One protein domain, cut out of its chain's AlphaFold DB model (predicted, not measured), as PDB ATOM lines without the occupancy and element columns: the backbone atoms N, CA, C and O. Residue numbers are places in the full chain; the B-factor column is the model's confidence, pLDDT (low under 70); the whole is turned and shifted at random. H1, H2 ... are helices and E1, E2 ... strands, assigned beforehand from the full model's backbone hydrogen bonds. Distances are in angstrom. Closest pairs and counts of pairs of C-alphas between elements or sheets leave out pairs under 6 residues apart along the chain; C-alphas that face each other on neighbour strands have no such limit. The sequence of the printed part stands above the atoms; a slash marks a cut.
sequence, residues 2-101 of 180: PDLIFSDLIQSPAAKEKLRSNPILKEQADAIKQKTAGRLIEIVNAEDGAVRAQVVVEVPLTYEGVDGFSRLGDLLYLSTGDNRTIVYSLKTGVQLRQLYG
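This is residues 2 to 101 of the 180 residues of an uncharacterized protein of Edaphobacter lichenicola (UniProt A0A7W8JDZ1). A four-stranded sheet, E4 to E7, and a three-stranded sheet, E1 to E3, make a partly overlapping sandwich with crossed strands; two short helices, H1 and H2, cover the other face of the three-stranded sheet. The printed part has 100 residues, with two named helices and seven named strands in the order E1 H1 H2 E2 E3 E4 E5 E6 E7. Both sheets are antiparallel, in the orders E4 - E5 - E6 - E7 and E1 - E2 - E3; the class is mixed, helices and strands. The whole is compact, with a radius of gyration of the C-alphas of 12.8 A and spans of 35 by 32 by 20 A.

Find C-alpha 68 at (-13.087, -0.345, 0.731), where E4, residues 68 to 72, begins. E5 is residues 75 to 80, 16.0 A long, E6 is 84 to 89, 16.7 A, and E7 is 95 to 100, ending at C-alpha 100 at (-21.153, -2.954, 12.087). For the other sheet, start at C-alpha 3 at (-16.785, -4.196, -11.717): E1 is residues 3 to 9, 19.8 A, E2 is 38 to 45, 23.0 A, and E3 is 51 to 58, 20.6 A. Between E1 and E2 look for H1, residues 13 to 21, 12.9 A, and H2, residues 23 to 31, 12.4 A.

E4 to E7 form a meander, each strand the antiparallel neighbour of the one before, and this sheet is strongly twisted. Look for N 70 and O 77 at 2.9 A in hairpin E4 and E5, N 78 and O 86 at 2.8 A in hairpin E5 and E6, and N 85 and O 99 at 2.9 A in hairpin E6 and E7. The two sheets form a sandwich, two sheets face to face, with strands at 65 degrees; the closest C-alphas of E1 and E4 are those of Ile 5 and Phe 69, 7.0 A apart. In the three-stranded sheet, N 6 and O 42 are 2.9 A apart, and N 41 and O 55, in hairpin E2 and E3, 2.8 A. H1 and H2 are on the same face of it, two layers, helices on one face of a sheet. H2 runs along E3, at 2 degrees on the local plane, at a height over the sheet of 8.6 A; the closest C-alphas are those of Gln 28 and Val 56, 5.7 A. H1 runs across the strands, at 80 degrees to E2 on the local plane, at a height over the sheet of 10.0 A. H1 and H2 touch only at the corner, C-alphas 19 and 26 being closest at 4.9 A. In H1 and H2 every O i to N i+4 pair is within hydrogen-bond range.

The C-alphas of Asp 48 and Thr 62 are the two farthest apart, 36.6 A. The printed part has no cut and no long link; the short link E3 to E4, 9 residues, leads from one sheet to the other. The mean pLDDT of the printed part is 93.5, and no printed residue is under 70.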
ATOM      1  N   PRO A   2     -16.393  -8.934 -12.612       77.88
ATOM      2  CA  PRO A   2     -16.008  -7.915 -11.645       77.88
ATOM      3  C   PRO A   2     -16.175  -6.512 -12.233       77.88
ATOM      4  O   PRO A   2     -15.729  -6.237 -13.345       77.88
ATOM      5  N   ASP A   3     -16.815  -5.634 -11.472       89.19
ATOM      6  CA  ASP A   3     -16.785  -4.196 -11.717       89.19
ATOM      7  C   ASP A   3     -15.553  -3.593 -11.019       89.19
ATOM      8  O   ASP A   3     -15.146  -4.055  -9.950       89.19
ATOM      9  N   LEU A   4     -14.980  -2.538 -11.597       94.19
ATOM     10  CA  LEU A   4     -14.026  -1.660 -10.922       94.19
ATOM     11  C   LEU A   4     -14.787  -0.511 -10.261       94.19
ATOM     12  O   LEU A   4     -15.697   0.064 -10.860       94.19
ATOM     13  N   ILE A   5     -14.407  -0.168  -9.031       95.75
ATOM     14  CA  ILE A   5     -14.999   0.944  -8.285       95.75
ATOM     15  C   ILE A   5     -13.925   2.004  -8.080       95.75
ATOM     16  O   ILE A   5     -12.920   1.752  -7.415       95.75
ATOM     17  N   PHE A   6     -14.154   3.192  -8.629       95.44
ATOM     18  CA  PHE A   6     -13.299   4.356  -8.419       95.44
ATOM     19  C   PHE A   6     -13.963   5.317  -7.439       95.44
ATOM     20  O   PHE A   6     -15.181   5.505  -7.467       95.44
ATOM     21  N   SER A   7     -13.157   5.928  -6.571       95.12
ATOM     22  CA  SER A   7     -13.607   6.977  -5.663       95.12
ATOM     23  C   SER A   7     -12.689   8.181  -5.745       95.12
ATOM     24  O   SER A   7     -11.493   8.084  -5.476       95.12
ATOM     25  N   ASP A   8     -13.294   9.329  -6.014       95.06
ATOM     26  CA  ASP A   8     -12.644  10.628  -5.985       95.06
ATOM     27  C   ASP A   8     -13.336  11.543  -4.982       95.06
ATOM     28  O   ASP A   8     -14.559  11.529  -4.840       95.06
ATOM     29  N   LEU A   9     -12.573  12.401  -4.307       94.94
ATOM     30  CA  LEU A   9     -13.168  13.524  -3.582       94.94
ATOM     31  C   LEU A   9     -13.845  14.459  -4.588       94.94
ATOM     32  O   LEU A   9     -13.235  14.803  -5.596       94.94
ATOM     33  N   ILE A  10     -15.047  14.964  -4.293       96.31
ATOM     34  CA  ILE A  10     -15.766  15.866  -5.222       96.31
ATOM     35  C   ILE A  10     -15.010  17.172  -5.520       96.31
ATOM     36  O   ILE A  10     -15.315  17.884  -6.473       96.31
ATOM     37  N   GLN A  11     -14.009  17.501  -4.701       94.88
ATOM     38  CA  GLN A  11     -13.137  18.658  -4.894       94.88
ATOM     39  C   GLN A  11     -11.953  18.391  -5.834       94.88
ATOM     40  O   GLN A  11     -11.287  19.358  -6.234       94.88
ATOM     41  N   SER A  12     -11.690  17.129  -6.191       96.00
ATOM     42  CA  SER A  12     -10.604  16.754  -7.094       96.00
ATOM     43  C   SER A  12     -10.847  17.320  -8.503       96.00
ATOM     44  O   SER A  12     -11.997  17.549  -8.896       96.00
ATOM     45  N   PRO A  13      -9.786  17.579  -9.289       95.94
ATOM     46  CA  PRO A  13      -9.937  18.025 -10.672       95.94
ATOM     47  C   PRO A  13     -10.763  17.053 -11.527       95.94
ATOM     48  O   PRO A  13     -11.621  17.502 -12.285       95.94
ATOM     49  N   ALA A  14     -10.552  15.744 -11.354       92.75
ATOM     50  CA  ALA A  14     -11.269  14.698 -12.081       92.75
ATOM     51  C   ALA A  14     -12.774  14.721 -11.773       92.75
ATOM     52  O   ALA A  14     -13.593  14.801 -12.691       92.75
ATOM     53  N   ALA A  15     -13.145  14.763 -10.488       96.00
ATOM     54  CA  ALA A  15     -14.547  14.811 -10.090       96.00
ATOM     55  C   ALA A  15     -15.226  16.101 -10.566       96.00
ATOM     56  O   ALA A  15     -16.327  16.053 -11.111       96.00
ATOM     57  N   LYS A  16     -14.564  17.260 -10.444       96.12
ATOM     58  CA  LYS A  16     -15.116  18.545 -10.907       96.12
ATOM     59  C   LYS A  16     -15.495  18.528 -12.385       96.12
ATOM     60  O   LYS A  16     -16.510  19.117 -12.745       96.12
ATOM     61  N   GLU A  17     -14.716  17.861 -13.228       95.44
ATOM     62  CA  GLU A  17     -15.011  17.772 -14.659       95.44
ATOM     63  C   GLU A  17     -16.253  16.917 -14.949       95.44
ATOM     64  O   GLU A  17     -17.132  17.308 -15.723       95.44
ATOM     65  N   LYS A  18     -16.396  15.792 -14.243       95.12
ATOM     66  CA  LYS A  18     -17.597  14.948 -14.311       95.12
ATOM     67  C   LYS A  18     -18.840  15.683 -13.809       95.12
ATOM     68  O   LYS A  18     -19.888  15.635 -14.443       95.12
ATOM     69  N   LEU A  19     -18.719  16.422 -12.705       96.25
ATOM     70  CA  LEU A  19     -19.822  17.204 -12.140       96.25
ATOM     71  C   LEU A  19     -20.280  18.329 -13.081       96.25
ATOM     72  O   LEU A  19     -21.464  18.634 -13.135       96.25
ATOM     73  N   ARG A  20     -19.377  18.947 -13.852       94.81
ATOM     74  CA  ARG A  20     -19.767  19.967 -14.845       94.81
ATOM     75  C   ARG A  20     -20.566  19.387 -16.006       94.81
ATOM     76  O   ARG A  20     -21.476  20.045 -16.496       94.81
ATOM     77  N   SER A  21     -20.203  18.187 -16.446       94.44
ATOM     78  CA  SER A  21     -20.814  17.525 -17.603       94.44
ATOM     79  C   SER A  21     -22.083  16.737 -17.259       94.44
ATOM     80  O   SER A  21     -22.829  16.378 -18.168       94.44
ATOM     81  N   ASN A  22     -22.366  16.501 -15.972       95.88
ATOM     82  CA  ASN A  22     -23.521  15.731 -15.515       95.88
ATOM     83  C   ASN A  22     -24.366  16.504 -14.475       95.88
ATOM     84  O   ASN A  22     -23.995  16.557 -13.297       95.88
ATOM     85  N   PRO A  23     -25.534  17.052 -14.873       95.69
ATOM     86  CA  PRO A  23     -26.420  17.802 -13.979       95.69
ATOM     87  C   PRO A  23     -26.918  17.011 -12.763       95.69
ATOM     88  O   PRO A  23     -27.064  17.591 -11.691       95.69
ATOM     89  N   ILE A  24     -27.132  15.698 -12.900       94.31
ATOM     90  CA  ILE A  24     -27.619  14.845 -11.804       94.31
ATOM     91  C   ILE A  24     -26.542  14.718 -10.726       94.31
ATOM     92  O   ILE A  24     -26.807  14.931  -9.544       94.31
ATOM     93  N   LEU A  25     -25.299  14.427 -11.126       96.31
ATOM     94  CA  LEU A  25     -24.186  14.344 -10.176       96.31
ATOM     95  C   LEU A  25     -23.904  15.703  -9.536       96.31
ATOM     96  O   LEU A  25     -23.565  15.771  -8.357       96.31
ATOM     97  N   LYS A  26     -24.066  16.791 -10.299       96.38
ATOM     98  CA  LYS A  26     -23.955  18.148  -9.771       96.38
ATOM     99  C   LYS A  26     -24.979  18.417  -8.674       96.38
ATOM    100  O   LYS A  26     -24.593  18.910  -7.621       96.38
ATOM    101  N   GLU A  27     -26.244  18.077  -8.899       95.81
ATOM    102  CA  GLU A  27     -27.305  18.238  -7.903       95.81
ATOM    103  C   GLU A  27     -27.002  17.439  -6.627       95.81
ATOM    104  O   GLU A  27     -27.048  17.986  -5.524       95.81
ATOM    105  N   GLN A  28     -26.584  16.176  -6.773       95.56
ATOM    106  CA  GLN A  28     -26.166  15.353  -5.636       95.56
ATOM    107  C   GLN A  28     -24.976  15.976  -4.890       95.56
ATOM    108  O   GLN A  28     -24.992  16.060  -3.664       95.56
ATOM    109  N   ALA A  29     -23.962  16.462  -5.612       95.75
ATOM    110  CA  ALA A  29     -22.808  17.132  -5.020       95.75
ATOM    111  C   ALA A  29     -23.183  18.437  -4.317       95.75
ATOM    112  O   ALA A  29     -22.603  18.753  -3.276       95.75
ATOM    113  N   ASP A  30     -24.140  19.194  -4.850       95.19
ATOM    114  CA  ASP A  30     -24.626  20.441  -4.268       95.19
ATOM    115  C   ASP A  30     -25.379  20.178  -2.948       95.19
ATOM    116  O   ASP A  30     -25.202  20.957  -2.007       95.19
ATOM    117  N   ALA A  31     -26.063  19.032  -2.819       94.31
ATOM    118  CA  ALA A  31     -26.738  18.589  -1.591       94.31
ATOM    119  C   ALA A  31     -25.791  18.168  -0.444       94.31
ATOM    120  O   ALA A  31     -26.204  18.158   0.718       94.31
ATOM    121  N   ILE A  32     -24.522  17.856  -0.734       93.56
ATOM    122  CA  ILE A  32     -23.520  17.501   0.286       93.56
ATOM    123  C   ILE A  32     -23.238  18.707   1.190       93.56
ATOM    124  O   ILE A  32     -22.812  19.762   0.698       93.56
ATOM    125  N   LYS A  33     -23.410  18.540   2.509       90.00
ATOM    126  CA  LYS A  33     -23.248  19.629   3.489       90.00
ATOM    127  C   LYS A  33     -21.791  20.045   3.624       90.00
ATOM    128  O   LYS A  33     -21.477  21.233   3.578       90.00
ATOM    129  N   GLN A  34     -20.896  19.072   3.770       91.19
ATOM    130  CA  GLN A  34     -19.460  19.316   3.872       91.19
ATOM    131  C   GLN A  34     -18.767  18.849   2.596       91.19
ATOM    132  O   GLN A  34     -18.606  17.658   2.361       91.19
ATOM    133  N   LYS A  35     -18.314  19.778   1.749       89.81
ATOM    134  CA  LYS A  35     -17.744  19.408   0.439       89.81
ATOM    135  C   LYS A  35     -16.491  18.525   0.531       89.81
ATOM    136  O   LYS A  35     -16.203  17.797  -0.410       89.81
ATOM    137  N   THR A  36     -15.775  18.563   1.651       91.25
ATOM    138  CA  THR A  36     -14.632  17.685   1.955       91.25
ATOM    139  C   THR A  36     -15.042  16.248   2.303       91.25
ATOM    140  O   THR A  36     -14.218  15.348   2.199       91.25
ATOM    141  N   ALA A  37     -16.303  16.027   2.684       92.25
ATOM    142  CA  ALA A  37     -16.901  14.720   2.965       92.25
ATOM    143  C   ALA A  37     -17.478  14.047   1.705       92.25
ATOM    144  O   ALA A  37     -17.781  12.856   1.706       92.25
ATOM    145  N   GLY A  38     -17.664  14.811   0.625       95.31
ATOM    146  CA  GLY A  38     -18.281  14.323  -0.600       95.31
ATOM    147  C   GLY A  38     -17.324  13.495  -1.452       95.31
ATOM    148  O   GLY A  38     -16.186  13.902  -1.711       95.31
ATOM    149  N   ARG A  39     -17.818  12.371  -1.968       96.25
ATOM    150  CA  ARG A  39     -17.102  11.520  -2.920       96.25
ATOM    151  C   ARG A  39     -17.941  11.240  -4.154       96.25
ATOM    152  O   ARG A  39     -19.114  10.905  -4.033       96.25
ATOM    153  N   LEU A  40     -17.320  11.347  -5.323       97.31
ATOM    154  CA  LEU A  40     -17.834  10.771  -6.558       97.31
ATOM    155  C   LEU A  40     -17.408   9.304  -6.603       97.31
ATOM    156  O   LEU A  40     -16.226   8.999  -6.442       97.31
ATOM    157  N   ILE A  41     -18.375   8.418  -6.810       97.69
ATOM    158  CA  ILE A  41     -18.170   6.988  -6.998       97.69
ATOM    159  C   ILE A  41     -18.509   6.646  -8.443       97.69
ATOM    160  O   ILE A  41     -19.605   6.963  -8.908       97.69
ATOM    161  N   GLU A  42     -17.588   5.986  -9.139       96.81
ATOM    162  CA  GLU A  42     -17.796   5.488 -10.500       96.81
ATOM    163  C   GLU A  42     -17.672   3.965 -10.509       96.81
ATOM    164  O   GLU A  42     -16.660   3.410 -10.079       96.81
ATOM    165  N   ILE A  43     -18.708   3.291 -11.008       96.06
ATOM    166  CA  ILE A  43     -18.688   1.854 -11.264       96.06
ATOM    167  C   ILE A  43     -18.392   1.649 -12.739       96.06
ATOM    168  O   ILE A  43     -19.162   2.089 -13.595       96.06
ATOM    169  N   VAL A  44     -17.291   0.973 -13.031       96.00
ATOM    170  CA  VAL A  44     -16.756   0.803 -14.380       96.00
ATOM    171  C   VAL A  44     -16.681  -0.679 -14.706       96.00
ATOM    172  O   VAL A  44     -16.223  -1.487 -13.901       96.00
ATOM    173  N   ASN A  45     -17.135  -1.045 -15.897       93.94
ATOM    174  CA  ASN A  45     -16.947  -2.383 -16.425       93.94
ATOM    175  C   ASN A  45     -15.448  -2.636 -16.649       93.94
ATOM    176  O   ASN A  45     -14.798  -1.896 -17.385       93.94
ATOM    177  N   ALA A  46     -14.904  -3.683 -16.028       92.94
ATOM    178  CA  ALA A  46     -13.485  -4.002 -16.132       92.94
ATOM    179  C   ALA A  46     -13.042  -4.411 -17.551       92.94
ATOM    180  O   ALA A  46     -11.859  -4.307 -17.860       92.94
ATOM    181  N   GLU A  47     -13.958  -4.891 -18.395       93.06
ATOM    182  CA  GLU A  47     -13.632  -5.415 -19.728       93.06
ATOM    183  C   GLU A  47     -13.444  -4.308 -20.772       93.06
ATOM    184  O   GLU A  47     -12.454  -4.297 -21.499       93.06
ATOM    185  N   ASP A  48     -14.388  -3.372 -20.840       94.31
ATOM    186  CA  ASP A  48     -14.449  -2.337 -21.881       94.31
ATOM    187  C   ASP A  48     -14.195  -0.916 -21.339       94.31
ATOM    188  O   ASP A  48     -14.112   0.038 -22.112       94.31
ATOM    189  N   GLY A  49     -14.067  -0.756 -20.018       94.00
ATOM    190  CA  GLY A  49     -13.901   0.545 -19.371       94.00
ATOM    191  C   GLY A  49     -15.164   1.413 -19.378       94.00
ATOM    192  O   GLY A  49     -15.098   2.591 -19.020       94.00
ATOM    193  N   ALA A  50     -16.320   0.871 -19.770       95.00
ATOM    194  CA  ALA A  50     -17.566   1.617 -19.812       95.00
ATOM    195  C   ALA A  50     -18.088   1.903 -18.399       95.00
ATOM    196  O   ALA A  50     -18.186   1.019 -17.542       95.00
ATOM    197  N   VAL A  51     -18.481   3.152 -18.158       94.88
ATOM    198  CA  VAL A  51     -19.106   3.563 -16.900       94.88
ATOM    199  C   VAL A  51     -20.526   2.993 -16.828       94.88
ATOM    200  O   VAL A  51     -21.376   3.313 -17.656       94.88
ATOM    201  N   ARG A  52     -20.793   2.158 -15.819       93.69
ATOM    202  CA  ARG A  52     -22.092   1.507 -15.570       93.69
ATOM    203  C   ARG A  52     -22.987   2.299 -14.628       93.69
ATOM    204  O   ARG A  52     -24.206   2.250 -14.750       93.69
ATOM    205  N   ALA A  53     -22.393   2.969 -13.647       94.50
ATOM    206  CA  ALA A  53     -23.106   3.810 -12.698       94.50
ATOM    207  C   ALA A  53     -22.172   4.886 -12.149       94.50
ATOM    208  O   ALA A  53     -20.969   4.664 -12.024       94.50
ATOM    209  N   GLN A  54     -22.740   6.033 -11.797       96.69
ATOM    210  CA  GLN A  54     -22.040   7.101 -11.097       96.69
ATOM    211  C   GLN A  54     -22.961   7.665 -10.028       96.69
ATOM    212  O   GLN A  54     -24.158   7.816 -10.269       96.69
ATOM    213  N   VAL A  55     -22.400   7.992  -8.871       97.56
ATOM    214  CA  VAL A  55     -23.163   8.580  -7.775       97.56
ATOM    215  C   VAL A  55     -22.270   9.449  -6.906       97.56
ATOM    216  O   VAL A  55     -21.089   9.152  -6.733       97.56
ATOM    217  N   VAL A  56     -22.826  10.516  -6.341       97.62
ATOM    218  CA  VAL A  56     -22.159  11.281  -5.287       97.62
ATOM    219  C   VAL A  56     -22.717  10.879  -3.927       97.62
ATOM    220  O   VAL A  56     -23.931  10.858  -3.732       97.62
ATOM    221  N   VAL A  57     -21.826  10.572  -2.984       96.31
ATOM    222  CA  VAL A  57     -22.167  10.193  -1.604       96.31
ATOM    223  C   VAL A  57     -21.442  11.085  -0.598       96.31
ATOM    224  O   VAL A  57     -20.335  11.562  -0.862       96.31
ATOM    225  N   GLU A  58     -22.056  11.314   0.563       94.25
ATOM    226  CA  GLU A  58     -21.425  11.996   1.700       94.25
ATOM    227  C   GLU A  58     -20.868  10.953   2.666       94.25
ATOM    228  O   GLU A  58     -21.638  10.204   3.255       94.25
ATOM    229  N   VAL A  59     -19.549  10.923   2.858       91.56
ATOM    230  CA  VAL A  59     -18.902  10.079   3.869       91.56
ATOM    231  C   VAL A  59     -18.596  10.938   5.091       91.56
ATOM    232  O   VAL A  59     -17.729  11.810   4.997       91.56
ATOM    233  N   PRO A  60     -19.276  10.735   6.235       85.19
ATOM    234  CA  PRO A  60     -19.078  11.575   7.410       85.19
ATOM    235  C   PRO A  60     -17.609  11.645   7.841       85.19
ATOM    236  O   PRO A  60     -16.971  10.620   8.056       85.19
ATOM    237  N   LEU A  61     -17.089  12.863   8.038       82.88
ATOM    238  CA  LEU A  61     -15.697  13.088   8.471       82.88
ATOM    239  C   LEU A  61     -15.405  12.585   9.890       82.88
ATOM    240  O   LEU A  61     -14.255  12.553  10.311       82.88
ATOM    241  N   THR A  62     -16.445  12.230  10.646       81.69
ATOM    242  CA  THR A  62     -16.318  11.579  11.954       81.69
ATOM    243  C   THR A  62     -15.800  10.148  11.852       81.69
ATOM    244  O   THR A  62     -15.419   9.586  12.873       81.69
ATOM    245  N   TYR A  63     -15.834   9.553  10.660       80.06
ATOM    246  CA  TYR A  63     -15.344   8.205  10.409       80.06
ATOM    247  C   TYR A  63     -13.903   8.228   9.906       80.06
ATOM    248  O   TYR A  63     -13.470   9.162   9.225       80.06
ATOM    249  N   GLU A  64     -13.153   7.186  10.255       80.00
ATOM    250  CA  GLU A  64     -11.738   7.077   9.912       80.00
ATOM    251  C   GLU A  64     -11.585   6.627   8.455       80.00
ATOM    252  O   GLU A  64     -11.493   5.447   8.151       80.00
ATOM    253  N   GLY A  65     -11.591   7.581   7.525       82.94
ATOM    254  CA  GLY A  65     -11.286   7.309   6.120       82.94
ATOM    255  C   GLY A  65     -12.234   6.319   5.428       82.94
ATOM    256  O   GLY A  65     -13.385   6.131   5.818       82.94
ATOM    257  N   VAL A  66     -11.749   5.743   4.326       88.56
ATOM    258  CA  VAL A  66     -12.465   4.750   3.516       88.56
ATOM    259  C   VAL A  66     -11.511   3.602   3.228       88.56
ATOM    260  O   VAL A  66     -10.486   3.817   2.584       88.56
ATOM    261  N   ASP A  67     -11.880   2.405   3.665       90.19
ATOM    262  CA  ASP A  67     -11.054   1.199   3.558       90.19
ATOM    263  C   ASP A  67     -11.408   0.362   2.333       90.19
ATOM    264  O   ASP A  67     -10.569  -0.362   1.795       90.19
ATOM    265  N   GLY A  68     -12.653   0.448   1.867       91.25
ATOM    266  CA  GLY A  68     -13.087  -0.345   0.731       91.25
ATOM    267  C   GLY A  68     -14.513  -0.073   0.295       91.25
ATOM    268  O   GLY A  68     -15.318   0.526   1.011       91.25
ATOM    269  N   PHE A  69     -14.809  -0.558  -0.905       94.38
ATOM    270  CA  PHE A  69     -16.133  -0.520  -1.500       94.38
ATOM    271  C   PHE A  69     -16.545  -1.915  -1.952       94.38
ATOM    272  O   PHE A  69     -15.723  -2.719  -2.388       94.38
ATOM    273  N   SER A  70     -17.836  -2.199  -1.889       94.31
ATOM    274  CA  SER A  70     -18.437  -3.389  -2.482       94.31
ATOM    275  C   SER A  70     -19.785  -3.028  -3.084       94.31
ATOM    276  O   SER A  70     -20.506  -2.184  -2.552       94.31
ATOM    277  N   ARG A  71     -20.133  -3.655  -4.207       93.94
ATOM    278  CA  ARG A  71     -21.396  -3.416  -4.906       93.94
ATOM    279  C   ARG A  71     -22.246  -4.682  -4.920       93.94
ATOM    280  O   ARG A  71     -21.779  -5.732  -5.350       93.94
ATOM    281  N   LEU A  72     -23.514  -4.545  -4.540       93.12
ATOM    282  CA  LEU A  72     -24.542  -5.578  -4.679       93.12
ATOM    283  C   LEU A  72     -25.781  -4.956  -5.323       93.12
ATOM    284  O   LEU A  72     -26.510  -4.203  -4.686       93.12
ATOM    285  N   GLY A  73     -25.989  -5.212  -6.618       91.94
ATOM    286  CA  GLY A  73     -27.118  -4.627  -7.346       91.94
ATOM    287  C   GLY A  73     -27.050  -3.095  -7.375       91.94
ATOM    288  O   GLY A  73     -26.126  -2.533  -7.969       91.94
ATOM    289  N   ASP A  74     -28.034  -2.437  -6.758       94.94
ATOM    290  CA  ASP A  74     -28.100  -0.976  -6.569       94.94
ATOM    291  C   ASP A  74     -27.457  -0.509  -5.249       94.94
ATOM    292  O   ASP A  74     -27.391   0.680  -4.970       94.94
ATOM    293  N   LEU A  75     -26.978  -1.424  -4.410       96.69
ATOM    294  CA  LEU A  75     -26.390  -1.089  -3.120       96.69
ATOM    295  C   LEU A  75     -24.877  -0.909  -3.241       96.69
ATOM    296  O   LEU A  75     -24.168  -1.786  -3.745       96.69
ATOM    297  N   LEU A  76     -24.387   0.213  -2.721       96.81
ATOM    298  CA  LEU A  76     -22.971   0.473  -2.497       96.81
ATOM    299  C   LEU A  76     -22.669   0.356  -1.007       96.81
ATOM    300  O   LEU A  76     -23.167   1.142  -0.205       96.81
ATOM    301  N   TYR A  77     -21.820  -0.595  -0.656       97.00
ATOM    302  CA  TYR A  77     -21.283  -0.778   0.683       97.00
ATOM    303  C   TYR A  77     -19.929  -0.085   0.751       97.00
ATOM    304  O   TYR A  77     -19.050  -0.367  -0.060       97.00
ATOM    305  N   LEU A  78     -19.771   0.826   1.703       96.31
ATOM    306  CA  LEU A  78     -18.545   1.573   1.953       96.31
ATOM    307  C   LEU A  78     -18.064   1.244   3.357       96.31
ATOM    308  O   LEU A  78     -18.735   1.605   4.322       96.31
ATOM    309  N   SER A  79     -16.920   0.579   3.471       95.12
ATOM    310  CA  SER A  79     -16.301   0.285   4.763       95.12
ATOM    311  C   SER A  79     -15.367   1.414   5.188       95.12
ATOM    312  O   SER A  79     -14.587   1.922   4.380       95.12
ATOM    313  N   THR A  80     -15.470   1.815   6.447       92.19
ATOM    314  CA  THR A  80     -14.671   2.869   7.077       92.19
ATOM    315  C   THR A  80     -13.716   2.260   8.106       92.19
ATOM    316  O   THR A  80     -14.001   1.206   8.679       92.19
ATOM    317  N   GLY A  81     -12.595   2.933   8.372       87.12
ATOM    318  CA  GLY A  81     -11.539   2.465   9.281       87.12
ATOM    319  C   GLY A  81     -11.949   2.391  10.749       87.12
ATOM    320  O   GLY A  81     -11.342   1.669  11.535       87.12
ATOM    321  N   ASP A  82     -13.051   3.041  11.121       87.62
ATOM    322  CA  ASP A  82     -13.670   2.928  12.440       87.62
ATOM    323  C   ASP A  82     -14.680   1.768  12.527       87.62
ATOM    324  O   ASP A  82     -15.557   1.755  13.397       87.62
ATOM    325  N   ASN A  83     -14.521   0.770  11.649       89.38
ATOM    326  CA  ASN A  83     -15.191  -0.524  11.702       89.38
ATOM    327  C   ASN A  83     -16.712  -0.443  11.499       89.38
ATOM    328  O   ASN A  83     -17.513  -1.077  12.200       89.38
ATOM    329  N   ARG A  84     -17.113   0.377  10.527       92.00
ATOM    330  CA  ARG A  84     -18.495   0.518  10.076       92.00
ATOM    331  C   ARG A  84     -18.569   0.295   8.579       92.00
ATOM    332  O   ARG A  84     -17.630   0.567   7.838       92.00
ATOM    333  N   THR A  85     -19.734  -0.143   8.125       95.69
ATOM    334  CA  THR A  85     -20.070  -0.169   6.707       95.69
ATOM    335  C   THR A  85     -21.323   0.653   6.474       95.69
ATOM    336  O   THR A  85     -22.392   0.358   7.007       95.69
ATOM    337  N   ILE A  86     -21.200   1.696   5.664       96.19
ATOM    338  CA  ILE A  86     -22.312   2.553   5.268       96.19
ATOM    339  C   ILE A  86     -22.873   2.031   3.951       96.19
ATOM    340  O   ILE A  86     -22.120   1.765   3.015       96.19
ATOM    341  N   VAL A  87     -24.193   1.892   3.871       97.50
ATOM    342  CA  VAL A  87     -24.869   1.387   2.675       97.50
ATOM    343  C   VAL A  87     -25.609   2.528   1.993       97.50
ATOM    344  O   VAL A  87     -26.493   3.139   2.595       97.50
ATOM    345  N   TYR A  88     -25.278   2.783   0.732       97.56
ATOM    346  CA  TYR A  88     -25.910   3.795  -0.113       97.56
ATOM    347  C   TYR A  88     -26.685   3.149  -1.260       97.56
ATOM    348  O   TYR A  88     -26.355   2.055  -1.716       97.56
ATOM    349  N   SER A  89     -27.684   3.868  -1.759       96.44
ATOM    350  CA  SER A  89     -28.286   3.621  -3.070       96.44
ATOM    351  C   SER A  89     -27.388   4.206  -4.163       96.44
ATOM    352  O   SER A  89     -27.101   5.403  -4.144       96.44
ATOM    353  N   LEU A  90     -26.958   3.398  -5.133       95.56
ATOM    354  CA  LEU A  90     -26.220   3.856  -6.315       95.56
ATOM    355  C   LEU A  90     -27.101   4.708  -7.227       95.56
ATOM    356  O   LEU A  90     -26.605   5.618  -7.884       95.56
ATOM    357  N   LYS A  91     -28.408   4.454  -7.250       94.25
ATOM    358  CA  LYS A  91     -29.357   5.238  -8.037       94.25
ATOM    359  C   LYS A  91     -29.530   6.664  -7.518       94.25
ATOM    360  O   LYS A  91     -29.718   7.578  -8.317       94.25
ATOM    361  N   THR A  92     -29.535   6.861  -6.199       93.25
ATOM    362  CA  THR A  92     -29.912   8.154  -5.594       93.25
ATOM    363  C   THR A  92     -28.804   8.827  -4.793       93.25
ATOM    364  O   THR A  92     -28.902  10.025  -4.548       93.25
ATOM    365  N   GLY A  93     -27.774   8.096  -4.366       94.06
ATOM    366  CA  GLY A  93     -26.722   8.590  -3.469       94.06
ATOM    367  C   GLY A  93     -27.141   8.690  -2.005       94.06
ATOM    368  O   GLY A  93     -26.349   9.091  -1.153       94.06
ATOM    369  N   VAL A  94     -28.376   8.304  -1.683       94.19
ATOM    370  CA  VAL A  94     -28.911   8.377  -0.322       94.19
ATOM    371  C   VAL A  94     -28.344   7.242   0.528       94.19
ATOM    372  O   VAL A  94     -28.358   6.082   0.113       94.19
ATOM    373  N   GLN A  95     -27.893   7.579   1.739       95.62
ATOM    374  CA  GLN A  95     -27.558   6.597   2.766       95.62
ATOM    375  C   GLN A  95     -28.831   5.868   3.212       95.62
ATOM    376  O   GLN A  95     -29.769   6.487   3.710       95.62
ATOM    377  N   LEU A  96     -28.847   4.546   3.065       96.62
ATOM    378  CA  LEU A  96     -29.982   3.696   3.414       96.62
ATOM    379  C   LEU A  96     -29.878   3.157   4.843       96.62
ATOM    380  O   LEU A  96     -30.875   3.101   5.555       96.62
ATOM    381  N   ARG A  97     -28.679   2.730   5.253       95.75
ATOM    382  CA  ARG A  97     -28.419   2.086   6.554       95.75
ATOM    383  C   ARG A  97     -26.928   2.062   6.875       95.75
ATOM    384  O   ARG A  97     -26.094   2.398   6.033       95.75
ATOM    385  N   GLN A  98     -26.613   1.633   8.092       94.88
ATOM    386  CA  GLN A  98     -25.256   1.353   8.549       94.88
ATOM    387  C   GLN A  98     -25.208  -0.041   9.169       94.88
ATOM    388  O   GLN A  98     -26.157  -0.456   9.831       94.88
ATOM    389  N   LEU A  99     -24.103  -0.741   8.942       95.19
ATOM    390  CA  LEU A  99     -23.795  -2.050   9.501       95.19
ATOM    391  C   LEU A  99     -22.519  -1.946  10.339       95.19
ATOM    392  O   LEU A  99     -21.638  -1.132  10.045       95.19
ATOM    393  N   TYR A 100     -22.408  -2.787  11.363       92.25
ATOM    394  CA  TYR A 100     -21.153  -2.954  12.087       92.25
ATOM    395  C   TYR A 100     -20.185  -3.826  11.284       92.25
ATOM    396  O   TYR A 100     -20.583  -4.811  10.654       92.25
ATOM    397  N   GLY A 101     -18.906  -3.469  11.341       93.00
ATOM    398  CA  GLY A 101     -17.842  -4.182  10.655       93.00
ATOM    399  C   GLY A 101     -17.517  -3.663   9.259       93.00
ATOM    400  O   GLY A 101     -18.251  -2.861   8.676       93.00
TER     401      GLY A 101